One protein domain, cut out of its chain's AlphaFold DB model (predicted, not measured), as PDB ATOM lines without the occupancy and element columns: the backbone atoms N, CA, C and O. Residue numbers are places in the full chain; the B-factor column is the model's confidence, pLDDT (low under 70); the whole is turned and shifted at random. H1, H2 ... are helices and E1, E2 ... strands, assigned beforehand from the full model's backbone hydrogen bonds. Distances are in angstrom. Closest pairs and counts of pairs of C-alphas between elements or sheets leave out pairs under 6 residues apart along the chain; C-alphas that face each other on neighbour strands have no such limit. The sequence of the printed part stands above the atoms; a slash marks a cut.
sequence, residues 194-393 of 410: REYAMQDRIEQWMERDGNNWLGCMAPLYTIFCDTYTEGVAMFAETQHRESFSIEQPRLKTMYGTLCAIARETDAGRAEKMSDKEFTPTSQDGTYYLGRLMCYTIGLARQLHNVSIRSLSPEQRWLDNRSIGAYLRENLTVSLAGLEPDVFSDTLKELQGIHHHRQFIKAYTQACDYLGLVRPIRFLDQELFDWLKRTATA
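This is residues 194 to 393 of the 410 residues of an uncharacterized protein of Candidatus Woesearchaeota archaeon CG1_02_57_44 (UniProt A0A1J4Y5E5). A small, strongly twisted sheet of three strands, E1, E3 and E2, stands at one end of an elongated helical body whose core is the crossing pair H2 and H5. The hairpin H3 and H4, with H7, H8 and H9, is grouped round this pair, short H6 is beside the sheet end, and H1 is at the far end, its residues 196 to 201 standing free. The printed part has 200 residues, with nine named helices and three named strands in the order H1 H2 E1 H3 H4 H5 E2 H6 E3 H7 H8 H9. The class is mostly helix, and the sheet, E1 E3 E2, is antiparallel throughout. The whole is compact, with a radius of gyration of the C-alphas of 17.3 A, and spans 56 by 32 by 26 A.

Look first for the sheet: E1 is residues 243 to 247, beginning at C-alpha 243 at (148.484, 164.504, 70.026), E3 is residues 332 to 336 and E2 is residues 308 to 312. The longest helix is H2, residues 217 to 236, 28.6 A from first to last C-alpha; H5, residues 285 to 302, measures 25.6 A. Before H2 find H1, residues 194 to 209, which runs 22.3 A from C-alpha 194 at (124.346, 184.388, 58.788). H3 is residues 248 to 261, 19.9 A long; H4 is residues 267 to 278, H6 residues 323 to 329 and H7 residues 340 to 351. H8, residues 356 to 369, measures 19.8 A, and H9, residues 381 to 393, ends at C-alpha 393 at (124.959, 169.266, 36.947).

Begin at E3, the inner strand. E1 is antiparallel to it at 162 degrees, with N 246 and O 333 within hydrogen-bond range at 2.8 A. E2 is antiparallel to E3 at 136 degrees, with N 311 and O 334 at 2.7 A. H5 only grazes the sheet with its residues 288 to 302, and H6 only grazes it with residues 323 to 327. Go next to H2, the hub, which touches six helices. It touches H5 at a steep tilt of 53 degrees; the closest C-alphas, of Gly 231 and Gly 290, are 3.4 A apart. H5 touches H8 with residues 293 to 300 alone, closest at the C-alphas of Ile 297 and Ala 366, 5.2 A. H5 touches H7 with residues 294 to 302 alone, closest at the C-alphas of Gly 298 and Thr 346, 5.3 A. H2, H3, H4 and H9 form an up-and-down bundle, each running against the one before it in the chain. In it H3 and H4 are a helical hairpin at a shallow tilt of 13 degrees, their closest C-alphas, of Ile 261 and Ala 270, 5.1 A apart. H2 and H9 only just touch, with 3 pairs of C-alphas within 8 A, the closest those of Met 217 and Ala 391 at 6.1 A. H1 touches no helix. Every O i to N i+4 pair is within hydrogen-bond range in H1, H3, H4, H5, H6, H7, H8 and H9; in H2 it is 15 of 16.

The two C-alphas farthest apart, of Arg 208 and Arg 316, are 57.4 A from each other. The printed part has no cut, and the one long link is H8 to H9, with 11 residues. Look in the link from E2 to H6 for a short pairing: residues 317 to 318 pair antiparallel with residues 308 to 309 of E2. The mean pLDDT of the printed part is 80.3; 41 residues are under 70, among them residues 194 to 219 and 279 to 284, and H1 has a mean of 42.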
ATOM      1  N   ARG A 194     124.007 184.505  60.217       42.31
ATOM      2  CA  ARG A 194     124.346 184.388  58.788       42.31
ATOM      3  C   ARG A 194     124.096 182.993  58.221       42.31
ATOM      4  O   ARG A 194     123.819 182.899  57.028       42.31
ATOM      5  N   GLU A 195     124.213 181.955  59.042       43.06
ATOM      6  CA  GLU A 195     123.860 180.580  58.685       43.06
ATOM      7  C   GLU A 195     122.346 180.417  58.640       43.06
ATOM      8  O   GLU A 195     121.870 179.983  57.603       43.06
ATOM      9  N   TYR A 196     121.594 180.933  59.615       45.88
ATOM     10  CA  TYR A 196     120.133 181.032  59.566       45.88
ATOM     11  C   TYR A 196     119.656 181.919  58.430       45.88
ATOM     12  O   TYR A 196     118.843 181.476  57.649       45.88
ATOM     13  N   ALA A 197     120.232 183.101  58.189       44.31
ATOM     14  CA  ALA A 197     119.850 183.887  57.007       44.31
ATOM     15  C   ALA A 197     120.152 183.168  55.674       44.31
ATOM     16  O   ALA A 197     119.614 183.533  54.624       44.31
ATOM     17  N   MET A 198     121.051 182.180  55.684       42.25
ATOM     18  CA  MET A 198     121.357 181.342  54.531       42.25
ATOM     19  C   MET A 198     120.466 180.095  54.478       42.25
ATOM     20  O   MET A 198     120.031 179.763  53.382       42.25
ATOM     21  N   GLN A 199     120.137 179.481  55.615       43.72
ATOM     22  CA  GLN A 199     119.110 178.456  55.790       43.72
ATOM     23  C   GLN A 199     117.750 179.021  55.414       43.72
ATOM     24  O   GLN A 199     117.186 178.506  54.478       43.72
ATOM     25  N   ASP A 200     117.313 180.150  55.962       41.09
ATOM     26  CA  ASP A 200     116.128 180.916  55.571       41.09
ATOM     27  C   ASP A 200     116.135 181.257  54.084       41.09
ATOM     28  O   ASP A 200     115.102 181.210  53.432       41.09
ATOM     29  N   ARG A 201     117.285 181.605  53.489       45.97
ATOM     30  CA  ARG A 201     117.365 181.804  52.029       45.97
ATOM     31  C   ARG A 201     117.209 180.498  51.262       45.97
ATOM     32  O   ARG A 201     116.620 180.514  50.187       45.97
ATOM     33  N   ILE A 202     117.757 179.401  51.777       43.16
ATOM     34  CA  ILE A 202     117.621 178.055  51.220       43.16
ATOM     35  C   ILE A 202     116.181 177.558  51.409       43.16
ATOM     36  O   ILE A 202     115.632 177.015  50.465       43.16
ATOM     37  N   GLU A 203     115.536 177.832  52.538       40.75
ATOM     38  CA  GLU A 203     114.157 177.506  52.894       40.75
ATOM     39  C   GLU A 203     113.172 178.355  52.097       40.75
ATOM     40  O   GLU A 203     112.267 177.810  51.486       40.75
ATOM     41  N   GLN A 204     113.404 179.658  51.944       41.50
ATOM     42  CA  GLN A 204     112.655 180.511  51.014       41.50
ATOM     43  C   GLN A 204     112.838 180.062  49.557       41.50
ATOM     44  O   GLN A 204     111.940 180.242  48.735       41.50
ATOM     45  N   TRP A 205     113.991 179.480  49.205       38.19
ATOM     46  CA  TRP A 205     114.170 178.802  47.916       38.19
ATOM     47  C   TRP A 205     113.430 177.447  47.877       38.19
ATOM     48  O   TRP A 205     112.879 177.106  46.834       38.19
ATOM     49  N   MET A 206     113.349 176.706  48.988       39.22
ATOM     50  CA  MET A 206     112.621 175.432  49.126       39.22
ATOM     51  C   MET A 206     111.097 175.613  49.051       39.22
ATOM     52  O   MET A 206     110.425 174.838  48.372       39.22
ATOM     53  N   GLU A 207     110.549 176.639  49.701       38.62
ATOM     54  CA  GLU A 207     109.120 176.975  49.714       38.62
ATOM     55  C   GLU A 207     108.632 177.434  48.340       38.62
ATOM     56  O   GLU A 207     107.493 177.172  47.951       38.62
ATOM     57  N   ARG A 208     109.505 178.106  47.584       41.19
ATOM     58  CA  ARG A 208     109.166 178.678  46.283       41.19
ATOM     59  C   ARG A 208     109.129 177.641  45.153       41.19
ATOM     60  O   ARG A 208     108.354 177.836  44.220       41.19
ATOM     61  N   ASP A 209     109.898 176.552  45.260       40.75
ATOM     62  CA  ASP A 209     110.053 175.538  44.198       40.75
ATOM     63  C   ASP A 209     109.636 174.094  44.601       40.75
ATOM     64  O   ASP A 209     109.707 173.172  43.784       40.75
ATOM     65  N   GLY A 210     109.113 173.883  45.818       37.41
ATOM     66  CA  GLY A 210     108.501 172.625  46.277       37.41
ATOM     67  C   GLY A 210     109.481 171.577  46.838       37.41
ATOM     68  O   GLY A 210     110.605 171.420  46.368       37.41
ATOM     69  N   ASN A 211     109.016 170.799  47.829       37.62
ATOM     70  CA  ASN A 211     109.758 169.877  48.723       37.62
ATOM     71  C   ASN A 211     110.657 168.771  48.099       37.62
ATOM     72  O   ASN A 211     111.192 167.951  48.836       37.62
ATOM     73  N   ASN A 212     110.863 168.723  46.780       43.38
ATOM     74  CA  ASN A 212     111.629 167.670  46.086       43.38
ATOM     75  C   ASN A 212     112.917 168.178  45.391       43.38
ATOM     76  O   ASN A 212     113.502 167.457  44.584       43.38
ATOM     77  N   TRP A 213     113.356 169.418  45.646       44.31
ATOM     78  CA  TRP A 213     114.228 170.155  44.711       44.31
ATOM     79  C   TRP A 213     115.750 170.138  44.961       44.31
ATOM     80  O   TRP A 213     116.502 170.499  44.054       44.31
ATOM     81  N   LEU A 214     116.240 169.731  46.143       46.88
ATOM     82  CA  LEU A 214     117.670 169.868  46.495       46.88
ATOM     83  C   LEU A 214     118.529 168.600  46.344       46.88
ATOM     84  O   LEU A 214     119.751 168.730  46.299       46.88
ATOM     85  N   GLY A 215     117.959 167.399  46.189       59.75
ATOM     86  CA  GLY A 215     118.742 166.183  45.911       59.75
ATOM     87  C   GLY A 215     119.948 166.001  46.853       59.75
ATOM     88  O   GLY A 215     119.835 166.140  48.066       59.75
ATOM     89  N   CYS A 216     121.130 165.759  46.285       65.19
ATOM     90  CA  CYS A 216     122.396 165.638  47.014       65.19
ATOM     91  C   CYS A 216     123.031 166.966  47.483       65.19
ATOM     92  O   CYS A 216     124.055 166.940  48.168       65.19
ATOM     93  N   MET A 217     122.460 168.130  47.146       65.75
ATOM     94  CA  MET A 217     123.005 169.432  47.559       65.75
ATOM     95  C   MET A 217     122.834 169.690  49.055       65.75
ATOM     96  O   MET A 217     123.736 170.257  49.667       65.75
ATOM     97  N   ALA A 218     121.704 169.276  49.633       64.12
ATOM     98  CA  ALA A 218     121.438 169.422  51.062       64.12
ATOM     99  C   ALA A 218     122.485 168.687  51.924       64.12
ATOM    100  O   ALA A 218     123.174 169.363  52.688       64.12
ATOM    101  N   PRO A 219     122.728 167.368  51.750       66.00
ATOM    102  CA  PRO A 219     123.740 166.667  52.542       66.00
ATOM    103  C   PRO A 219     125.159 167.214  52.328       66.00
ATOM    104  O   PRO A 219     125.922 167.311  53.284       66.00
ATOM    105  N   LEU A 220     125.525 167.642  51.111       71.50
ATOM    106  CA  LEU A 220     126.822 168.300  50.881       71.50
ATOM    107  C   LEU A 220     126.968 169.595  51.679       71.50
ATOM    108  O   LEU A 220     128.029 169.860  52.238       71.50
ATOM    109  N   TYR A 221     125.916 170.411  51.701       70.88
ATOM    110  CA  TYR A 221     125.934 171.682  52.405       70.88
ATOM    111  C   TYR A 221     126.028 171.486  53.920       70.88
ATOM    112  O   TYR A 221     126.836 172.160  54.556       70.88
ATOM    113  N   THR A 222     125.287 170.518  54.467       71.38
ATOM    114  CA  THR A 222     125.404 170.097  55.869       71.38
ATOM    115  C   THR A 222     126.834 169.676  56.191       71.38
ATOM    116  O   THR A 222     127.435 170.245  57.091       71.38
ATOM    117  N   ILE A 223     127.447 168.799  55.384       78.75
ATOM    118  CA  ILE A 223     128.851 168.398  55.581       78.75
ATOM    119  C   ILE A 223     129.779 169.620  55.621       78.75
ATOM    120  O   ILE A 223     130.690 169.667  56.445       78.75
ATOM    121  N   PHE A 224     129.586 170.612  54.745       80.56
ATOM    122  CA  PHE A 224     130.433 171.810  54.718       80.56
ATOM    123  C   PHE A 224     130.262 172.704  55.945       80.56
ATOM    124  O   PHE A 224     131.263 173.246  56.418       80.56
ATOM    125  N   CYS A 225     129.031 172.875  56.428       72.00
ATOM    126  CA  CYS A 225     128.752 173.680  57.613       72.00
ATOM    127  C   CYS A 225     129.268 172.969  58.862       72.00
ATOM    128  O   CYS A 225     130.109 173.536  59.548       72.00
ATOM    129  N   ASP A 226     128.918 171.696  59.052       74.19
ATOM    130  CA  ASP A 226     129.349 170.892  60.199       74.19
ATOM    131  C   ASP A 226     130.880 170.786  60.269       74.19
ATOM    132  O   ASP A 226     131.480 170.927  61.327       74.19
ATOM    133  N   THR A 227     131.565 170.595  59.133       83.19
ATOM    134  CA  THR A 227     133.044 170.556  59.112       83.19
ATOM    135  C   THR A 227     133.657 171.869  59.619       83.19
ATOM    136  O   THR A 227     134.766 171.865  60.151       83.19
ATOM    137  N   TYR A 228     132.967 172.997  59.450       83.44
ATOM    138  CA  TYR A 228     133.391 174.282  59.989       83.44
ATOM    139  C   TYR A 228     132.971 174.444  61.457       83.44
ATOM    140  O   TYR A 228     133.849 174.569  62.307       83.44
ATOM    141  N   THR A 229     131.674 174.425  61.761       73.56
ATOM    142  CA  THR A 229     131.133 174.724  63.098       73.56
ATOM    143  C   THR A 229     131.640 173.726  64.134       73.56
ATOM    144  O   THR A 229     132.328 174.094  65.087       73.56
ATOM    145  N   GLU A 230     131.427 172.440  63.877       77.25
ATOM    146  CA  GLU A 230     131.840 171.352  64.761       77.25
ATOM    147  C   GLU A 230     133.355 171.178  64.766       77.25
ATOM    148  O   GLU A 230     133.957 170.812  65.771       77.25
ATOM    149  N   GLY A 231     134.002 171.474  63.637       83.75
ATOM    150  CA  GLY A 231     135.454 171.483  63.539       83.75
ATOM    151  C   GLY A 231     136.106 172.474  64.494       83.75
ATOM    152  O   GLY A 231     137.066 172.116  65.181       83.75
ATOM    153  N   VAL A 232     135.583 173.702  64.537       83.19
ATOM    154  CA  VAL A 232     136.071 174.768  65.417       83.19
ATOM    155  C   VAL A 232     135.752 174.450  66.879       83.19
ATOM    156  O   VAL A 232     136.659 174.551  67.708       83.19
ATOM    157  N   ALA A 233     134.538 173.984  67.185       77.75
ATOM    158  CA  ALA A 233     134.152 173.571  68.536       77.75
ATOM    159  C   ALA A 233     135.053 172.435  69.061       77.75
ATOM    160  O   ALA A 233     135.731 172.573  70.080       77.75
ATOM    161  N   MET A 234     135.195 171.351  68.292       82.19
ATOM    162  CA  MET A 234     136.071 170.225  68.637       82.19
ATOM    163  C   MET A 234     137.545 170.625  68.743       82.19
ATOM    164  O   MET A 234     138.311 170.014  69.495       82.19
ATOM    165  N   PHE A 235     137.995 171.612  67.968       85.81
ATOM    166  CA  PHE A 235     139.345 172.140  68.108       85.81
ATOM    167  C   PHE A 235     139.506 172.878  69.444       85.81
ATOM    168  O   PHE A 235     140.447 172.560  70.172       85.81
ATOM    169  N   ALA A 236     138.561 173.754  69.807       79.81
ATOM    170  CA  ALA A 236     138.548 174.487  71.075       79.81
ATOM    171  C   ALA A 236     138.564 173.549  72.296       79.81
ATOM    172  O   ALA A 236     139.405 173.705  73.183       79.81
ATOM    173  N   GLU A 237     137.736 172.501  72.293       76.88
ATOM    174  CA  GLU A 237     137.669 171.505  73.376       76.88
ATOM    175  C   GLU A 237     138.968 170.698  73.565       76.88
ATOM    176  O   GLU A 237     139.180 170.062  74.602       76.88
ATOM    177  N   THR A 238     139.852 170.665  72.560       70.94
ATOM    178  CA  THR A 238     141.047 169.804  72.567       70.94
ATOM    179  C   THR A 238     142.348 170.517  72.919       70.94
ATOM    180  O   THR A 238     143.414 169.934  72.713       70.94
ATOM    181  N   GLN A 239     142.273 171.702  73.540       63.22
ATOM    182  CA  GLN A 239     143.417 172.504  74.008       63.22
ATOM    183  C   GLN A 239     144.490 171.698  74.767       63.22
ATOM    184  O   GLN A 239     145.674 172.014  74.688       63.22
ATOM    185  N   HIS A 240     144.099 170.642  75.488       62.78
ATOM    186  CA  HIS A 240     145.003 169.830  76.311       62.78
ATOM    187  C   HIS A 240     145.379 168.472  75.708       62.78
ATOM    188  O   HIS A 240     145.961 167.633  76.398       62.78
ATOM    189  N   ARG A 241     145.034 168.192  74.444       71.19
ATOM    190  CA  ARG A 241     145.415 166.912  73.836       71.19
ATOM    191  C   ARG A 241     146.889 166.911  73.450       71.19
ATOM    192  O   ARG A 241     147.339 167.729  72.657       71.19
ATOM    193  N   GLU A 242     147.601 165.899  73.935       78.06
ATOM    194  CA  GLU A 242     149.025 165.687  73.651       78.06
ATOM    195  C   GLU A 242     149.312 165.368  72.176       78.06
ATOM    196  O   GLU A 242     150.455 165.488  71.733       78.06
ATOM    197  N   SER A 243     148.299 164.938  71.409       90.62
ATOM    198  CA  SER A 243     148.484 164.504  70.026       90.62
ATOM    199  C   SER A 243     147.260 164.637  69.114       90.62
ATOM    200  O   SER A 243     146.097 164.693  69.546       90.62
ATOM    201  N   PHE A 244     147.540 164.640  67.810       91.81
ATOM    202  CA  PHE A 244     146.569 164.536  66.727       91.81
ATOM    203  C   PHE A 244     146.953 163.393  65.777       91.81
ATOM    204  O   PHE A 244     148.083 163.340  65.294       91.81
ATOM    205  N   SER A 245     146.018 162.478  65.505       92.25
ATOM    206  CA  SER A 245     146.216 161.355  64.579       92.25
ATOM    207  C   SER A 245     145.641 161.687  63.206       92.25
ATOM    208  O   SER A 245     144.518 162.170  63.111       92.25
ATOM    209  N   ILE A 246     146.405 161.412  62.153       93.44
ATOM    210  CA  ILE A 246     146.022 161.565  60.752       93.44
ATOM    211  C   ILE A 246     146.018 160.176  60.118       93.44
ATOM    212  O   ILE A 246     147.066 159.542  59.993       93.44
ATOM    213  N   GLU A 247     144.844 159.724  59.688       91.38
ATOM    214  CA  GLU A 247     144.647 158.408  59.072       91.38
ATOM    215  C   GLU A 247     144.307 158.543  57.581       91.38
ATOM    216  O   GLU A 247     143.155 158.764  57.197       91.38
ATOM    217  N   GLN A 248     145.308 158.383  56.709       90.88
ATOM    218  CA  GLN A 248     145.119 158.501  55.260       90.88
ATOM    219  C   GLN A 248     144.059 157.546  54.685       90.88
ATOM    220  O   GLN A 248     143.273 157.997  53.844       90.88
ATOM    221  N   PRO A 249     143.984 156.255  55.084       90.44
ATOM    222  CA  PRO A 249     142.957 155.353  54.569       90.44
ATOM    223  C   PRO A 249     141.541 155.852  54.866       90.44
ATOM    224  O   PRO A 249     140.679 155.793  53.989       90.44
ATOM    225  N   ARG A 250     141.319 156.408  56.065       86.75
ATOM    226  CA  ARG A 250     140.030 156.985  56.457       86.75
ATOM    227  C   ARG A 250     139.690 158.193  55.592       86.75
ATOM    228  O   ARG A 250     138.627 158.216  54.976       86.75
ATOM    229  N   LEU A 251     140.627 159.131  55.444       90.75
ATOM    230  CA  LEU A 251     140.444 160.319  54.602       90.75
ATOM    231  C   LEU A 251     140.150 159.962  53.142       90.75
ATOM    232  O   LEU A 251     139.316 160.601  52.503       90.75
ATOM    233  N   LYS A 252     140.786 158.909  52.617       90.62
ATOM    234  CA  LYS A 252     140.521 158.403  51.265       90.62
ATOM    235  C   LYS A 252     139.091 157.873  51.122       90.62
ATOM    236  O   LYS A 252     138.444 158.177  50.120       90.62
ATOM    237  N   THR A 253     138.599 157.114  52.101       89.69
ATOM    238  CA  THR A 253     137.213 156.617  52.125       89.69
ATOM    239  C   THR A 253     136.220 157.772  52.172       89.69
ATOM    240  O   THR A 253     135.351 157.856  51.307       89.69
ATOM    241  N   MET A 254     136.402 158.710  53.104       89.88
ATOM    242  CA  MET A 254     135.523 159.875  53.246       89.88
ATOM    243  C   MET A 254     135.520 160.734  51.978       89.88
ATOM    244  O   MET A 254     134.464 161.156  51.518       89.88
ATOM    245  N   TYR A 255     136.683 160.938  51.350       91.50
ATOM    246  CA  TYR A 255     136.786 161.669  50.087       91.50
ATOM    247  C   TYR A 255     136.016 160.964  48.964       91.50
ATOM    248  O   TYR A 255     135.301 161.613  48.198       91.50
ATOM    249  N   GLY A 256     136.137 159.636  48.883       91.50
ATOM    250  CA  GLY A 256     135.387 158.814  47.937       91.50
ATOM    251  C   GLY A 256     133.880 158.970  48.123       91.50
ATOM    252  O   GLY A 256     133.170 159.219  47.150       91.50
ATOM    253  N   THR A 257     133.406 158.907  49.368       91.19
ATOM    254  CA  THR A 257     131.989 159.089  49.694       91.19
ATOM    255  C   THR A 257     131.509 160.502  49.390       91.19
ATOM    256  O   THR A 257     130.478 160.644  48.744       91.19
ATOM    257  N   LEU A 258     132.269 161.542  49.745       91.12
ATOM    258  CA  LEU A 258     131.930 162.935  49.433       91.12
ATOM    259  C   LEU A 258     131.749 163.147  47.924       91.12
ATOM    260  O   LEU A 258     130.761 163.719  47.461       91.12
ATOM    261  N   CYS A 259     132.691 162.621  47.141       91.00
ATOM    262  CA  CYS A 259     132.634 162.646  45.685       91.00
ATOM    263  C   CYS A 259     131.450 161.852  45.114       91.00
ATOM    264  O   CYS A 259     130.983 162.158  44.016       91.00
ATOM    265  N   ALA A 260     131.019 160.796  45.799       90.25
ATOM    266  CA  ALA A 260     129.905 159.966  45.374       90.25
ATOM    267  C   ALA A 260     128.557 160.624  45.710       90.25
ATOM    268  O   ALA A 260     127.696 160.665  44.839       90.25
ATOM    269  N   ILE A 261     128.423 161.246  46.890       85.25
ATOM    270  CA  ILE A 261     127.266 162.078  47.262       85.25
ATOM    271  C   ILE A 261     127.041 163.154  46.198       85.25
ATOM    272  O   ILE A 261     125.944 163.266  45.673       85.25
ATOM    273  N   ALA A 262     128.087 163.880  45.792       85.12
ATOM    274  CA  ALA A 262     127.958 164.947  44.794       85.12
ATOM    275  C   ALA A 262     127.483 164.495  43.404       85.12
ATOM    276  O   ALA A 262     127.095 165.333  42.595       85.12
ATOM    277  N   ARG A 263     127.548 163.195  43.100       87.50
ATOM    278  CA  ARG A 263     127.068 162.614  41.838       87.50
ATOM    279  C   ARG A 263     125.729 161.893  41.984       87.50
ATOM    280  O   ARG A 263     125.172 161.480  40.972       87.50
ATOM    281  N   GLU A 264     125.247 161.701  43.207       84.31
ATOM    282  CA  GLU A 264     124.005 160.986  43.472       84.31
ATOM    283  C   GLU A 264     122.809 161.877  43.122       84.31
ATOM    284  O   GLU A 264     122.769 163.060  43.462       84.31
ATOM    285  N   THR A 265     121.843 161.314  42.406       75.00
ATOM    286  CA  THR A 265     120.633 162.022  41.976       75.00
ATOM    287  C   THR A 265     119.452 161.734  42.900       75.00
ATOM    288  O   THR A 265     118.532 162.547  42.981       75.00
ATOM    289  N   ASP A 266     119.490 160.622  43.641       73.50
ATOM    290  CA  ASP A 266     118.496 160.259  44.650       73.50
ATOM    291  C   ASP A 266     118.832 160.869  46.024       73.50
ATOM    292  O   ASP A 266     119.835 160.527  46.654       73.50
ATOM    293  N   ALA A 267     117.965 161.759  46.515       65.75
ATOM    294  CA  ALA A 267     118.166 162.468  47.782       65.75
ATOM    295  C   ALA A 267     118.327 161.515  48.980       65.75
ATOM    296  O   ALA A 267     119.260 161.658  49.765       65.75
ATOM    297  N   GLY A 268     117.469 160.497  49.090       62.19
ATOM    298  CA  GLY A 268     117.489 159.569  50.222       62.19
ATOM    299  C   GLY A 268     118.725 158.665  50.235       62.19
ATOM    300  O   GLY A 268     119.195 158.260  51.299       62.19
ATOM    301  N   ARG A 269     119.290 158.336  49.068       71.31
ATOM    302  CA  ARG A 269     120.587 157.647  48.971       71.31
ATOM    303  C   ARG A 269     121.739 158.571  49.333       71.31
ATOM    304  O   ARG A 269     122.614 158.139  50.079       71.31
ATOM    305  N   ALA A 270     121.719 159.815  48.857       68.12
ATOM    306  CA  ALA A 270     122.729 160.812  49.198       68.12
ATOM    307  C   ALA A 270     122.777 161.061  50.716       68.12
ATOM    308  O   ALA A 270     123.859 161.053  51.301       68.12
ATOM    309  N   GLU A 271     121.616 161.180  51.363       66.38
ATOM    310  CA  GLU A 271     121.487 161.273  52.822       66.38
ATOM    311  C   GLU A 271     122.050 160.035  53.523       66.38
ATOM    312  O   GLU A 271     122.922 160.164  54.372       66.38
ATOM    313  N   LYS A 272     121.669 158.818  53.110       71.12
ATOM    314  CA  LYS A 272     122.218 157.579  53.702       71.12
ATOM    315  C   LYS A 272     123.737 157.468  53.572       71.12
ATOM    316  O   LYS A 272     124.393 156.927  54.459       71.12
ATOM    317  N   MET A 273     124.296 157.919  52.451       80.31
ATOM    318  CA  MET A 273     125.745 157.951  52.239       80.31
ATOM    319  C   MET A 273     126.417 158.986  53.139       80.31
ATOM    320  O   MET A 273     127.482 158.698  53.686       80.31
ATOM    321  N   SER A 274     125.786 160.153  53.305       75.69
ATOM    322  CA  SER A 274     126.211 161.189  54.244       75.69
ATOM    323  C   SER A 274     126.209 160.652  55.672       75.69
ATOM    324  O   SER A 274     127.259 160.602  56.300       75.69
ATOM    325  N   ASP A 275     125.078 160.137  56.144       71.56
ATOM    326  CA  ASP A 275     124.918 159.612  57.501       71.56
ATOM    327  C   ASP A 275     125.920 158.491  57.799       71.56
ATOM    328  O   ASP A 275     126.518 158.439  58.868       71.56
ATOM    329  N   LYS A 276     126.190 157.605  56.838       77.75
ATOM    330  CA  LYS A 276     127.135 156.505  57.057       77.75
ATOM    331  C   LYS A 276     128.565 156.976  57.358       77.75
ATOM    332  O   LYS A 276     129.254 156.325  58.135       77.75
ATOM    333  N   GLU A 277     129.039 158.035  56.704       80.69
ATOM    334  CA  GLU A 277     130.465 158.412  56.729       80.69
ATOM    335  C   GLU A 277     130.749 159.753  57.407       80.69
ATOM    336  O   GLU A 277     131.878 159.991  57.825       80.69
ATOM    337  N   PHE A 278     129.746 160.619  57.523       77.75
ATOM    338  CA  PHE A 278     129.861 161.988  58.025       77.75
ATOM    339  C   PHE A 278     129.077 162.215  59.321       77.75
ATOM    340  O   PHE A 278     128.932 163.359  59.736       77.75
ATOM    341  N   THR A 279     128.619 161.150  59.994       68.94
ATOM    342  CA  THR A 279     127.971 161.281  61.308       68.94
ATOM    343  C   THR A 279     128.916 161.960  62.311       68.94
ATOM    344  O   THR A 279     130.066 161.528  62.453       68.94
ATOM    345  N   PRO A 280     128.447 163.000  63.023       60.41
ATOM    346  CA  PRO A 280     129.249 163.769  63.966       60.41
ATOM    347  C   PRO A 280     129.649 162.919  65.176       60.41
ATOM    348  O   PRO A 280     128.868 162.702  66.100       60.41
ATOM    349  N   THR A 281     130.878 162.403  65.190       57.75
ATOM    350  CA  THR A 281     131.429 161.727  66.371       57.75
ATOM    351  C   THR A 281     132.841 162.219  66.649       57.75
ATOM    352  O   THR A 281     133.620 162.460  65.741       57.75
ATOM    353  N   SER A 282     133.243 162.317  67.917       51.78
ATOM    354  CA  SER A 282     134.559 162.878  68.295       51.78
ATOM    355  C   SER A 282     135.806 162.211  67.671       51.78
ATOM    356  O   SER A 282     136.909 162.749  67.793       51.78
ATOM    357  N   GLN A 283     135.660 161.032  67.057       58.44
ATOM    358  CA  GLN A 283     136.736 160.286  66.398       58.44
ATOM    359  C   GLN A 283     136.484 160.055  64.902       58.44
ATOM    360  O   GLN A 283     137.322 159.440  64.249       58.44
ATOM    361  N   ASP A 284     135.364 160.531  64.353       68.50
ATOM    362  CA  ASP A 284     134.983 160.249  62.972       68.50
ATOM    363  C   ASP A 284     134.113 161.361  62.356       68.50
ATOM    364  O   ASP A 284     133.739 162.333  63.011       68.50
ATOM    365  N   GLY A 285     133.799 161.241  61.070       81.12
ATOM    366  CA  GLY A 285     132.850 162.115  60.392       81.12
ATOM    367  C   GLY A 285     133.281 163.582  60.341       81.12
ATOM    368  O   GLY A 285     134.468 163.909  60.238       81.12
ATOM    369  N   THR A 286     132.303 164.483  60.379       81.25
ATOM    370  CA  THR A 286     132.511 165.936  60.260       81.25
ATOM    371  C   THR A 286     133.375 166.510  61.384       81.25
ATOM    372  O   THR A 286     134.193 167.388  61.126       81.25
ATOM    373  N   TYR A 287     133.298 165.950  62.592       82.25
ATOM    374  CA  TYR A 287     134.071 166.381  63.763       82.25
ATOM    375  C   TYR A 287     135.566 166.111  63.577       82.25
ATOM    376  O   TYR A 287     136.404 166.996  63.770       82.25
ATOM    377  N   TYR A 288     135.916 164.886  63.168       87.44
ATOM    378  CA  TYR A 288     137.304 164.533  62.877       87.44
ATOM    379  C   TYR A 288     137.864 165.379  61.727       87.44
ATOM    380  O   TYR A 288     138.969 165.913  61.840       87.44
ATOM    381  N   LEU A 289     137.097 165.540  60.645       90.62
ATOM    382  CA  LEU A 289     137.513 166.316  59.475       90.62
ATOM    383  C   LEU A 289     137.697 167.798  59.793       90.62
ATOM    384  O   LEU A 289     138.717 168.385  59.431       90.62
ATOM    385  N   GLY A 290     136.740 168.390  60.498       91.81
ATOM    386  CA  GLY A 290     136.800 169.784  60.901       91.81
ATOM    387  C   GLY A 290     137.979 170.050  61.829       91.81
ATOM    388  O   GLY A 290     138.753 170.985  61.606       91.81
ATOM    389  N   ARG A 291     138.209 169.159  62.801       91.19
ATOM    390  CA  ARG A 291     139.372 169.241  63.691       91.19
ATOM    391  C   ARG A 291     140.690 169.051  62.936       91.19
ATOM    392  O   ARG A 291     141.640 169.772  63.224       91.19
ATOM    393  N   LEU A 292     140.763 168.141  61.958       94.19
ATOM    394  CA  LEU A 292     141.929 167.990  61.073       94.19
ATOM    395  C   LEU A 292     142.218 169.292  60.319       94.19
ATOM    396  O   LEU A 292     143.375 169.707  60.233       94.19
ATOM    397  N   MET A 293     141.186 169.941  59.779       95.50
ATOM    398  CA  MET A 293     141.334 171.201  59.053       95.50
ATOM    399  C   MET A 293     141.825 172.327  59.972       95.50
ATOM    400  O   MET A 293     142.809 172.987  59.637       95.50
ATOM    401  N   CYS A 294     141.229 172.484  61.159       95.12
ATOM    402  CA  CYS A 294     141.671 173.454  62.169       95.12
ATOM    403  C   CYS A 294     143.117 173.199  62.615       95.12
ATOM    404  O   CYS A 294     143.951 174.105  62.621       95.12
ATOM    405  N   TYR A 295     143.440 171.940  62.913       95.56
ATOM    406  CA  TYR A 295     144.783 171.527  63.294       95.56
ATOM    407  C   TYR A 295     145.799 171.801  62.179       95.56
ATOM    408  O   TYR A 295     146.903 172.248  62.460       95.56
ATOM    409  N   THR A 296     145.430 171.601  60.911       96.56
ATOM    410  CA  THR A 296     146.299 171.895  59.760       96.56
ATOM    411  C   THR A 296     146.592 173.393  59.634       96.56
ATOM    412  O   THR A 296     147.730 173.764  59.341       96.56
ATOM    413  N   ILE A 297     145.603 174.254  59.896       96.75
ATOM    414  CA  ILE A 297     145.789 175.713  59.932       96.75
ATOM    415  C   ILE A 297     146.787 176.088  61.034       96.75
ATOM    416  O   ILE A 297     147.779 176.765  60.762       96.75
ATOM    417  N   GLY A 298     146.594 175.581  62.254       95.81
ATOM    418  CA  GLY A 298     147.523 175.839  63.358       95.81
ATOM    419  C   GLY A 298     148.916 175.244  63.131       95.81
ATOM    420  O   GLY A 298     149.925 175.882  63.430       95.81
ATOM    421  N   LEU A 299     148.994 174.069  62.505       96.25
ATOM    422  CA  LEU A 299     150.251 173.424  62.139       96.25
ATOM    423  C   LEU A 299     151.056 174.278  61.154       96.25
ATOM    424  O   LEU A 299     152.266 174.418  61.320       96.25
ATOM    425  N   ALA A 300     150.401 174.880  60.158       96.69
ATOM    426  CA  ALA A 300     151.055 175.802  59.230       96.69
ATOM    427  C   ALA A 300     151.660 177.010  59.959       96.69
ATOM    428  O   ALA A 300     152.775 177.422  59.640       96.69
ATOM    429  N   ARG A 301     150.973 177.528  60.984       94.12
ATOM    430  CA  ARG A 301     151.476 178.630  61.818       94.12
ATOM    431  C   ARG A 301     152.663 178.203  62.678       94.12
ATOM    432  O   ARG A 301     153.669 178.906  62.696       94.12
ATOM    433  N   GLN A 302     152.587 177.047  63.339       94.25
ATOM    434  CA  GLN A 302     153.702 176.522  64.134       94.25
ATOM    435  C   GLN A 302     154.946 176.312  63.265       94.25
ATOM    436  O   GLN A 302     156.037 176.778  63.601       94.25
ATOM    437  N   LEU A 303     154.762 175.666  62.110       92.62
ATOM    438  CA  LEU A 303     155.844 175.334  61.187       92.62
ATOM    439  C   LEU A 303     156.403 176.534  60.416       92.62
ATOM    440  O   LEU A 303     157.393 176.392  59.698       92.62
ATOM    441  N   HIS A 304     155.824 177.721  60.603       86.44
ATOM    442  CA  HIS A 304     156.419 178.961  60.129       86.44
ATOM    443  C   HIS A 304     157.733 179.288  60.844       86.44
ATOM    444  O   HIS A 304     158.640 179.843  60.227       86.44
ATOM    445  N   ASN A 305     157.851 178.928  62.126       79.69
ATOM    446  CA  ASN A 305     158.980 179.332  62.968       79.69
ATOM    447  C   ASN A 305     159.648 178.167  63.714       79.69
ATOM    448  O   ASN A 305     160.792 178.301  64.144       79.69
ATOM    449  N   VAL A 306     158.949 177.043  63.895       86.62
ATOM    450  CA  VAL A 306     159.376 175.926  64.756       86.62
ATOM    451  C   VAL A 306     159.132 174.593  64.041       86.62
ATOM    452  O   VAL A 306     158.520 174.548  62.981       86.62
ATOM    453  N   SER A 307     159.634 173.489  64.583       92.00
ATOM    454  CA  SER A 307     159.295 172.133  64.145       92.00
ATOM    455  C   SER A 307     158.119 171.555  64.945       92.00
ATOM    456  O   SER A 307     157.712 172.084  65.981       92.00
ATOM    457  N   ILE A 308     157.565 170.440  64.472       94.62
ATOM    458  CA  ILE A 308     156.623 169.615  65.226       94.62
ATOM    459  C   ILE A 308     157.164 168.204  65.377       94.62
ATOM    460  O   ILE A 308     157.813 167.670  64.478       94.62
ATOM    461  N   ARG A 309     156.899 167.572  66.515       95.19
ATOM    462  CA  ARG A 309     157.310 166.192  66.746       95.19
ATOM    463  C   ARG A 309     156.255 165.234  66.194       95.19
ATOM    464  O   ARG A 309     155.097 165.282  66.597       95.19
ATOM    465  N   SER A 310     156.659 164.329  65.309       95.75
ATOM    466  CA  SER A 310     155.924 163.085  65.085       95.75
ATOM    467  C   SER A 310     156.060 162.212  66.328       95.75
ATOM    468  O   SER A 310     157.151 162.083  66.872       95.75
ATOM    469  N   LEU A 311     154.960 161.635  66.794       93.25
ATOM    470  CA  LEU A 311     154.897 160.666  67.888       93.25
ATOM    471  C   LEU A 311     154.814 159.230  67.360       93.25
ATOM    472  O   LEU A 311     155.205 158.291  68.047       93.25
ATOM    473  N   SER A 312     154.333 159.056  66.130       91.88
ATOM    474  CA  SER A 312     154.340 157.786  65.410       91.88
ATOM    475  C   SER A 312     154.305 158.033  63.892       91.88
ATOM    476  O   SER A 312     153.708 159.020  63.452       91.88
ATOM    477  N   PRO A 313     154.918 157.158  63.073       88.62
ATOM    478  CA  PRO A 313     155.669 155.963  63.479       88.62
ATOM    479  C   PRO A 313     157.121 156.222  63.924       88.62
ATOM    480  O   PRO A 313     157.653 155.458  64.718       88.62
ATOM    481  N   GLU A 314     157.765 157.290  63.449       87.50
ATOM    482  CA  GLU A 314     159.238 157.436  63.521       87.50
ATOM    483  C   GLU A 314     159.757 158.326  64.660       87.50
ATOM    484  O   GLU A 314     160.964 158.451  64.842       87.50
ATOM    485  N   GLN A 315     158.872 158.961  65.429       92.81
ATOM    486  CA  GLN A 315     159.242 159.784  66.590       92.81
ATOM    487  C   GLN A 315     160.236 160.936  66.318       92.81
ATOM    488  O   GLN A 315     161.045 161.284  67.183       92.81
ATOM    489  N   ARG A 316     160.189 161.550  65.129       93.56
ATOM    490  CA  ARG A 316     161.147 162.585  64.695       93.56
ATOM    491  C   ARG A 316     160.551 163.991  64.648       93.56
ATOM    492  O   ARG A 316     159.342 164.154  64.510       93.56
ATOM    493  N   TRP A 317     161.409 165.006  64.711       95.31
ATOM    494  CA  TRP A 317     161.019 166.395  64.462       95.31
ATOM    495  C   TRP A 317     160.880 166.657  62.961       95.31
ATOM    496  O   TRP A 317     161.698 166.204  62.164       95.31
ATOM    497  N   LEU A 318     159.826 167.379  62.599       95.31
ATOM    498  CA  LEU A 318     159.430 167.703  61.236       95.31
ATOM    499  C   LEU A 318     159.318 169.218  61.107       95.31
ATOM    500  O   LEU A 318     158.738 169.878  61.966       95.31
ATOM    501  N   ASP A 319     159.862 169.757  60.030       94.25
ATOM    502  CA  ASP A 319     159.730 171.161  59.645       94.25
ATOM    503  C   ASP A 319     158.725 171.323  58.490       94.25
ATOM    504  O   ASP A 319     158.189 170.344  57.957       94.25
ATOM    505  N   ASN A 320     158.475 172.567  58.070       91.75
ATOM    506  CA  ASN A 320     157.580 172.860  56.946       91.75
ATOM    507  C   ASN A 320     157.996 172.185  55.623       91.75
ATOM    508  O   ASN A 320     157.136 171.883  54.800       91.75
ATOM    509  N   ARG A 321     159.290 171.913  55.407       90.62
ATOM    510  CA  ARG A 321     159.802 171.304  54.168       90.62
ATOM    511  C   ARG A 321     159.593 169.795  54.132       90.62
ATOM    512  O   ARG A 321     159.437 169.226  53.053       90.62
ATOM    513  N   SER A 322     159.617 169.141  55.289       93.62
ATOM    514  CA  SER A 322     159.577 167.679  55.405       93.62
ATOM    515  C   SER A 322     158.195 167.122  55.738       93.62
ATOM    516  O   SER A 322     157.911 165.978  55.376       93.62
ATOM    517  N   ILE A 323     157.315 167.905  56.369       95.00
ATOM    518  CA  ILE A 323     156.001 167.442  56.843       95.00
ATOM    519  C   ILE A 323     155.123 166.863  55.723       95.00
ATOM    520  O   ILE A 323     154.589 165.766  55.875       95.00
ATOM    521  N   GLY A 324     155.023 167.520  54.563       93.81
ATOM    522  CA  GLY A 324     154.184 167.040  53.459       93.81
ATOM    523  C   GLY A 324     154.707 165.766  52.787       93.81
ATOM    524  O   GLY A 324     153.924 164.922  52.348       93.81
ATOM    525  N   ALA A 325     156.028 165.578  52.713       94.06
ATOM    526  CA  ALA A 325     156.616 164.310  52.268       94.06
ATOM    527  C   ALA A 325     156.375 163.204  53.305       94.06
ATOM    528  O   ALA A 325     155.879 162.134  52.962       94.06
ATOM    529  N   TYR A 326     156.609 163.514  54.579       95.06
ATOM    530  CA  TYR A 326     156.439 162.575  55.679       95.06
ATOM    531  C   TYR A 326     155.009 162.048  55.800       95.06
ATOM    532  O   TYR A 326     154.796 160.840  55.918       95.06
ATOM    533  N   LEU A 327     154.021 162.945  55.737       93.69
ATOM    534  CA  LEU A 327     152.620 162.553  55.813       93.69
ATOM    535  C   LEU A 327     152.198 161.717  54.606       93.69
ATOM    536  O   LEU A 327     151.324 160.883  54.770       93.69
ATOM    537  N   ARG A 328     152.810 161.883  53.424       91.19
ATOM    538  CA  ARG A 328     152.524 161.038  52.248       91.19
ATOM    539  C   ARG A 328     153.066 159.622  52.396       91.19
ATOM    540  O   ARG A 328     152.390 158.680  51.996       91.19
ATOM    541  N   GLU A 329     154.269 159.485  52.941       92.94
ATOM    542  CA  GLU A 329     154.957 158.198  53.096       92.94
ATOM    543  C   GLU A 329     154.275 157.288  54.127       92.94
ATOM    544  O   GLU A 329     154.344 156.066  54.017       92.94
ATOM    545  N   ASN A 330     153.575 157.873  55.103       93.44
ATOM    546  CA  ASN A 330     153.029 157.153  56.248       93.44
ATOM    547  C   ASN A 330     151.496 157.131  56.240       93.44
ATOM    548  O   ASN A 330     150.850 158.176  56.275       93.44
ATOM    549  N   LEU A 331     150.904 155.932  56.244       91.81
ATOM    550  CA  LEU A 331     149.445 155.747  56.199       91.81
ATOM    551  C   LEU A 331     148.726 156.316  57.430       91.81
ATOM    552  O   LEU A 331     147.647 156.890  57.295       91.81
ATOM    553  N   THR A 332     149.333 156.161  58.603       94.12
ATOM    554  CA  THR A 332     148.837 156.694  59.869       94.12
ATOM    555  C   THR A 332     149.973 157.423  60.561       94.12
ATOM    556  O   THR A 332     151.051 156.857  60.739       94.12
ATOM    557  N   VAL A 333     149.732 158.674  60.946       94.94
ATOM    558  CA  VAL A 333     150.718 159.521  61.620       94.94
ATOM    559  C   VAL A 333     150.086 160.147  62.845       94.94
ATOM    560  O   VAL A 333     149.026 160.751  62.746       94.94
ATOM    561  N   SER A 334     150.754 160.063  63.992       95.94
ATOM    562  CA  SER A 334     150.411 160.880  65.156       95.94
ATOM    563  C   SER A 334     151.411 162.018  65.284       95.94
ATOM    564  O   SER A 334     152.611 161.775  65.375       95.94
ATOM    565  N   LEU A 335     150.931 163.253  65.304       95.50
ATOM    566  CA  LEU A 335     151.730 164.448  65.570       95.50
ATOM    567  C   LEU A 335     151.468 164.926  66.999       95.50
ATOM    568  O   LEU A 335     150.387 164.691  67.538       95.50
ATOM    569  N   ALA A 336     152.455 165.571  67.614       94.44
ATOM    570  CA  ALA A 336     152.282 166.247  68.896       94.44
ATOM    571  C   ALA A 336     151.216 167.349  68.803       94.44
ATOM    572  O   ALA A 336     150.962 167.867  67.722       94.44
ATOM    573  N   GLY A 337     150.598 167.707  69.928       92.00
ATOM    574  CA  GLY A 337     149.718 168.872  70.006       92.00
ATOM    575  C   GLY A 337     150.427 170.165  69.582       92.00
ATOM    576  O   GLY A 337     151.657 170.246  69.581       92.00
ATOM    577  N   LEU A 338     149.637 171.174  69.209       92.94
ATOM    578  CA  LEU A 338     150.170 172.504  68.919       92.94
ATOM    579  C   LEU A 338     150.705 173.145  70.202       92.94
ATOM    580  O   LEU A 338     150.148 172.932  71.280       92.94
ATOM    581  N   GLU A 339     151.745 173.966  70.075       91.50
ATOM    582  CA  GLU A 339     152.225 174.779  71.196       91.50
ATOM    583  C   GLU A 339     151.092 175.685  71.726       91.50
ATOM    584  O   GLU A 339     150.324 176.215  70.914       91.50
ATOM    585  N   PRO A 340     150.969 175.908  73.051       90.56
ATOM    586  CA  PRO A 340     149.827 176.617  73.644       90.56
ATOM    587  C   PRO A 340     149.541 178.000  73.041       90.56
ATOM    588  O   PRO A 340     148.379 178.359  72.820       90.56
ATOM    589  N   ASP A 341     150.594 178.757  72.727       91.31
ATOM    590  CA  ASP A 341     150.474 180.081  72.113       91.31
ATOM    591  C   ASP A 341     149.955 179.976  70.674       91.31
ATOM    592  O   ASP A 341     149.047 180.707  70.281       91.31
ATOM    593  N   VAL A 342     150.462 179.006  69.901       93.62
ATOM    594  CA  VAL A 342     150.000 178.755  68.529       93.62
ATOM    595  C   VAL A 342     148.552 178.287  68.530       93.62
ATOM    596  O   VAL A 342     147.769 178.738  67.694       93.62
ATOM    597  N   PHE A 343     148.176 177.410  69.461       92.44
ATOM    598  CA  PHE A 343     146.796 176.965  69.622       92.44
ATOM    599  C   PHE A 343     145.862 178.151  69.879       92.44
ATOM    600  O   PHE A 343     144.883 178.319  69.156       92.44
ATOM    601  N   SER A 344     146.196 179.001  70.853       89.44
ATOM    602  CA  SER A 344     145.381 180.160  71.244       89.44
ATOM    603  C   SER A 344     145.215 181.155  70.092       89.44
ATOM    604  O   SER A 344     144.108 181.605  69.794       89.44
ATOM    605  N   ASP A 345     146.305 181.443  69.385       92.12
ATOM    606  CA  ASP A 345     146.310 182.315  68.212       92.12
ATOM    607  C   ASP A 345     145.516 181.742  67.031       92.12
ATOM    608  O   ASP A 345     144.867 182.488  66.288       92.12
ATOM    609  N   THR A 346     145.581 180.423  66.847       93.44
ATOM    610  CA  THR A 346     144.817 179.708  65.820       93.44
ATOM    611  C   THR A 346     143.336 179.742  66.161       93.44
ATOM    612  O   THR A 346     142.526 180.089  65.310       93.44
ATOM    613  N   LEU A 347     142.971 179.450  67.411       89.25
ATOM    614  CA  LEU A 347     141.585 179.492  67.866       89.25
ATOM    615  C   LEU A 347     140.986 180.892  67.687       89.25
ATOM    616  O   LEU A 347     139.887 181.022  67.159       89.25
ATOM    617  N   LYS A 348     141.736 181.943  68.030       86.31
ATOM    618  CA  LYS A 348     141.309 183.333  67.825       86.31
ATOM    619  C   LYS A 348     141.079 183.671  66.349       86.31
ATOM    620  O   LYS A 348     140.135 184.389  66.027       86.31
ATOM    621  N   GLU A 349     141.936 183.184  65.450       90.25
ATOM    622  CA  GLU A 349     141.734 183.337  64.004       90.25
ATOM    623  C   GLU A 349     140.471 182.604  63.545       90.25
ATOM    624  O   GLU A 349     139.637 183.199  62.867       90.25
ATOM    625  N   LEU A 350     140.312 181.343  63.954       86.81
ATOM    626  CA  LEU A 350     139.165 180.506  63.606       86.81
ATOM    627  C   LEU A 350     137.842 181.113  64.091       86.81
ATOM    628  O   LEU A 350     136.889 181.153  63.323       86.81
ATOM    629  N   GLN A 351     137.800 181.667  65.305       81.88
ATOM    630  CA  GLN A 351     136.637 182.387  65.845       81.88
ATOM    631  C   GLN A 351     136.324 183.693  65.089       81.88
ATOM    632  O   GLN A 351     135.197 184.185  65.130       81.88
ATOM    633  N   GLY A 352     137.313 184.271  64.400       73.81
ATOM    634  CA  GLY A 352     137.136 185.429  63.519       73.81
ATOM    635  C   GLY A 352     136.675 185.069  62.102       73.81
ATOM    636  O   GLY A 352     136.352 185.961  61.313       73.81
ATOM    637  N   ILE A 353     136.652 183.781  61.750       78.25
ATOM    638  CA  ILE A 353     136.040 183.298  60.515       78.25
ATOM    639  C   ILE A 353     134.530 183.226  60.747       78.25
ATOM    640  O   ILE A 353     134.077 182.788  61.791       78.25
ATOM    641  N   HIS A 354     133.734 183.683  59.780       69.44
ATOM    642  CA  HIS A 354     132.270 183.739  59.925       69.44
ATOM    643  C   HIS A 354     131.536 182.964  58.826       69.44
ATOM    644  O   HIS A 354     130.355 183.208  58.579       69.44
ATOM    645  N   HIS A 355     132.254 182.133  58.062       72.31
ATOM    646  CA  HIS A 355     131.687 181.420  56.920       72.31
ATOM    647  C   HIS A 355     132.565 180.231  56.485       72.31
ATOM    648  O   HIS A 355     133.759 180.406  56.227       72.31
ATOM    649  N   HIS A 356     131.966 179.058  56.232       74.19
ATOM    650  CA  HIS A 356     132.677 177.833  55.809       74.19
ATOM    651  C   HIS A 356     133.602 178.029  54.586       74.19
ATOM    652  O   HIS A 356     134.709 177.511  54.536       74.19
ATOM    653  N   ARG A 357     133.214 178.837  53.588       76.81
ATOM    654  CA  ARG A 357     134.101 179.225  52.462       76.81
ATOM    655  C   ARG A 357     135.401 179.921  52.883       76.81
ATOM    656  O   ARG A 357     136.435 179.680  52.270       76.81
ATOM    657  N   GLN A 358     135.349 180.815  53.871       83.12
ATOM    658  CA  GLN A 358     136.551 181.475  54.392       83.12
ATOM    659  C   GLN A 358     137.423 180.460  55.138       83.12
ATOM    660  O   GLN A 358     138.633 180.446  54.933       83.12
ATOM    661  N   PHE A 359     136.796 179.556  55.894       87.94
ATOM    662  CA  PHE A 359     137.466 178.435  56.551       87.94
ATOM    663  C   PHE A 359     138.178 177.508  55.551       87.94
ATOM    664  O   PHE A 359     139.376 177.265  55.675       87.94
ATOM    665  N   ILE A 360     137.493 177.085  54.482       89.62
ATOM    666  CA  ILE A 360     138.068 176.282  53.387       89.62
ATOM    667  C   ILE A 360     139.234 177.013  52.711       89.62
ATOM    668  O   ILE A 360     140.229 176.386  52.341       89.62
ATOM    669  N   LYS A 361     139.146 178.338  52.552       91.19
ATOM    670  CA  LYS A 361     140.231 179.146  51.984       91.19
ATOM    671  C   LYS A 361     141.453 179.186  52.906       91.19
ATOM    672  O   LYS A 361     142.559 178.961  52.421       91.19
ATOM    673  N   ALA A 362     141.261 179.429  54.203       94.50
ATOM    674  CA  ALA A 362     142.341 179.407  55.195       94.50
ATOM    675  C   ALA A 362     143.016 178.027  55.241       94.50
ATOM    676  O   ALA A 362     144.238 177.914  55.148       94.50
ATOM    677  N   TYR A 363     142.212 176.962  55.250       96.56
ATOM    678  CA  TYR A 363     142.700 175.590  55.163       96.56
ATOM    679  C   TYR A 363     143.480 175.320  53.868       96.56
ATOM    680  O   TYR A 363     144.558 174.734  53.904       96.56
ATOM    681  N   THR A 364     142.980 175.789  52.721       95.94
ATOM    682  CA  THR A 364     143.665 175.653  51.425       95.94
ATOM    683  C   THR A 364     145.052 176.294  51.465       95.94
ATOM    684  O   THR A 364     146.028 175.662  51.068       95.94
ATOM    685  N   GLN A 365     145.157 177.507  52.013       96.38
ATOM    686  CA  GLN A 365     146.434 178.210  52.169       96.38
ATOM    687  C   GLN A 365     147.397 177.456  53.094       96.38
ATOM    688  O   GLN A 365     148.582 177.342  52.785       96.38
ATOM    689  N   ALA A 366     146.890 176.898  54.197       96.56
ATOM    690  CA  ALA A 366     147.681 176.074  55.104       96.56
ATOM    691  C   ALA A 366     148.197 174.799  54.417       96.56
ATOM    692  O   ALA A 366     149.376 174.469  54.534       96.56
ATOM    693  N   CYS A 367     147.351 174.105  53.648       96.44
ATOM    694  CA  CYS A 367     147.770 172.945  52.862       96.44
ATOM    695  C   CYS A 367     148.845 173.297  51.833       96.44
ATOM    696  O   CYS A 367     149.816 172.554  51.707       96.44
ATOM    697  N   ASP A 368     148.686 174.413  51.120       95.56
ATOM    698  CA  ASP A 368     149.657 174.870  50.124       95.56
ATOM    699  C   ASP A 368     151.010 175.181  50.777       95.56
ATOM    700  O   ASP A 368     152.050 174.743  50.284       95.56
ATOM    701  N   TYR A 369     150.996 175.858  51.930       95.00
ATOM    702  CA  TYR A 369     152.198 176.159  52.708       95.00
ATOM    703  C   TYR A 369     152.933 174.894  53.176       95.00
ATOM    704  O   TYR A 369     154.155 174.803  53.084       95.00
ATOM    705  N   LEU A 370     152.181 173.905  53.655       95.00
ATOM    706  CA  LEU A 370     152.699 172.640  54.180       95.00
ATOM    707  C   LEU A 370     153.024 171.604  53.084       95.00
ATOM    708  O   LEU A 370     153.473 170.497  53.393       95.00
ATOM    709  N   GLY A 371     152.766 171.923  51.810       94.12
ATOM    710  CA  GLY A 371     152.938 170.996  50.688       94.12
ATOM    711  C   GLY A 371     152.040 169.758  50.782       94.12
ATOM    712  O   GLY A 371     152.440 168.668  50.362       94.12
ATOM    713  N   LEU A 372     150.848 169.896  51.374       93.62
ATOM    714  CA  LEU A 372     149.900 168.798  51.550       93.62
ATOM    715  C   LEU A 372     149.115 168.550  50.269       93.62
ATOM    716  O   LEU A 372     148.605 169.464  49.626       93.62
ATOM    717  N   VAL A 373     148.956 167.274  49.946       89.94
ATOM    718  CA  VAL A 373     148.176 166.807  48.800       89.94
ATOM    719  C   VAL A 373     147.122 165.805  49.256       89.94
ATOM    720  O   VAL A 373     147.056 165.409  50.423       89.94
ATOM    721  N   ARG A 374     146.267 165.385  48.325       87.56
ATOM    722  CA  ARG A 374     145.272 164.330  48.545       87.56
ATOM    723  C   ARG A 374     145.957 163.024  48.997       87.56
ATOM    724  O   ARG A 374     147.016 162.704  48.457       87.56
ATOM    725  N   PRO A 375     145.368 162.246  49.927       85.50
ATOM    726  CA  PRO A 375     144.055 162.431  50.558       85.50
ATOM    727  C   PRO A 375     144.059 163.339  51.802       85.50
ATOM    728  O   PRO A 375     142.986 163.649  52.306       85.50
ATOM    729  N   ILE A 376     145.228 163.774  52.285       86.06
ATOM    730  CA  ILE A 376     145.366 164.584  53.510       86.06
ATOM    731  C   ILE A 376     144.733 165.961  53.324       86.06
ATOM    732  O   ILE A 376     143.952 166.403  54.161       86.06
ATOM    733  N   ARG A 377     144.998 166.605  52.181       91.38
ATOM    734  CA  ARG A 377     144.278 167.801  51.731       91.38
ATOM    735  C   ARG A 377     142.825 167.419  51.427       91.38
ATOM    736  O   ARG A 377     142.520 167.090  50.292       91.38
ATOM    737  N   PHE A 378     141.951 167.376  52.436       88.19
ATOM    738  CA  PHE A 378     140.593 166.824  52.319       88.19
ATOM    739  C   PHE A 378     139.528 167.730  51.663       88.19
ATOM    740  O   PHE A 378     138.800 167.268  50.788       88.19
ATOM    741  N   LEU A 379     139.377 168.998  52.044       87.12
ATOM    742  CA  LEU A 379     138.361 169.882  51.448       87.12
ATOM    743  C   LEU A 379     138.978 171.237  51.117       87.12
ATOM    744  O   LEU A 379     138.845 172.202  51.858       87.12
ATOM    745  N   ASP A 380     139.710 171.274  50.007       89.38
ATOM    746  CA  ASP A 380     140.239 172.511  49.443       89.38
ATOM    747  C   ASP A 380     139.203 173.235  48.576       89.38
ATOM    748  O   ASP A 380     138.135 172.713  48.246       89.38
ATOM    749  N   GLN A 381     139.541 174.465  48.196       85.44
ATOM    750  CA  GLN A 381     138.663 175.307  47.396       85.44
ATOM    751  C   GLN A 381     138.360 174.717  46.009       85.44
ATOM    752  O   GLN A 381     137.224 174.804  45.547       85.44
ATOM    753  N   GLU A 382     139.338 174.063  45.374       87.94
ATOM    754  CA  GLU A 382     139.144 173.396  44.082       87.94
ATOM    755  C   GLU A 382     138.098 172.278  44.176       87.94
ATOM    756  O   GLU A 382     137.167 172.233  43.366       87.94
ATOM    757  N   LEU A 383     138.204 171.404  45.185       88.38
ATOM    758  CA  LEU A 383     137.223 170.350  45.400       88.38
ATOM    759  C   LEU A 383     135.862 170.928  45.762       88.38
ATOM    760  O   LEU A 383     134.861 170.453  45.238       88.38
ATOM    761  N   PHE A 384     135.801 171.935  46.631       84.25
ATOM    762  CA  PHE A 384     134.538 172.576  46.993       84.25
ATOM    763  C   PHE A 384     133.793 173.102  45.752       84.25
ATOM    764  O   PHE A 384     132.606 172.817  45.562       84.25
ATOM    765  N   ASP A 385     134.498 173.800  44.858       78.81
ATOM    766  CA  ASP A 385     133.923 174.316  43.612       78.81
ATOM    767  C   ASP A 385     133.559 173.195  42.627       78.81
ATOM    768  O   ASP A 385     132.576 173.302  41.884       78.81
ATOM    769  N   TRP A 386     134.333 172.108  42.596       87.19
ATOM    770  CA  TRP A 386     134.003 170.917  41.817       87.19
ATOM    771  C   TRP A 386     132.732 170.233  42.340       87.19
ATOM    772  O   TRP A 386     131.792 170.071  41.567       87.19
ATOM    773  N   LEU A 387     132.648 169.933  43.641       82.25
ATOM    774  CA  LEU A 387     131.494 169.292  44.287       82.25
ATOM    775  C   LEU A 387     130.212 170.080  44.022       82.25
ATOM    776  O   LEU A 387     129.214 169.510  43.582       82.25
ATOM    777  N   LYS A 388     130.260 171.406  44.206       74.69
ATOM    778  CA  LYS A 388     129.118 172.287  43.946       74.69
ATOM    779  C   LYS A 388     128.663 172.213  42.487       74.69
ATOM    780  O   LYS A 388     127.467 172.099  42.220       74.69
ATOM    781  N   ARG A 389     129.598 172.291  41.533       77.44
ATOM    782  CA  ARG A 389     129.277 172.209  40.097       77.44
ATOM    783  C   ARG A 389     128.721 170.841  39.720       77.44
ATOM    784  O   ARG A 389     127.734 170.786  38.996       77.44
ATOM    785  N   THR A 390     129.315 169.761  40.218       78.44
ATOM    786  CA  THR A 390     128.888 168.390  39.921       78.44
ATOM    787  C   THR A 390     127.495 168.104  40.459       78.44
ATOM    788  O   THR A 390     126.657 167.645  39.689       78.44
ATOM    789  N   ALA A 391     127.204 168.467  41.707       70.88
ATOM    790  CA  ALA A 391     125.867 168.298  42.273       70.88
ATOM    791  C   ALA A 391     124.817 169.153  41.537       70.88
ATOM    792  O   ALA A 391     123.701 168.704  41.276       70.88
ATOM    793  N   THR A 392     125.200 170.354  41.083       66.69
ATOM    794  CA  THR A 392     124.338 171.197  40.235       66.69
ATOM    795  C   THR A 392     124.091 170.579  38.850       66.69
ATOM    796  O   THR A 392     122.997 170.713  38.307       66.69
ATOM    797  N   ALA A 393     125.082 169.905  38.259       69.50
ATOM    798  CA  ALA A 393     124.959 169.266  36.947       69.50
ATOM    799  C   ALA A 393     124.158 167.955  37.007       69.50
ATOM    800  O   ALA A 393     123.252 167.765  36.202       69.50
TER     801      ALA A 393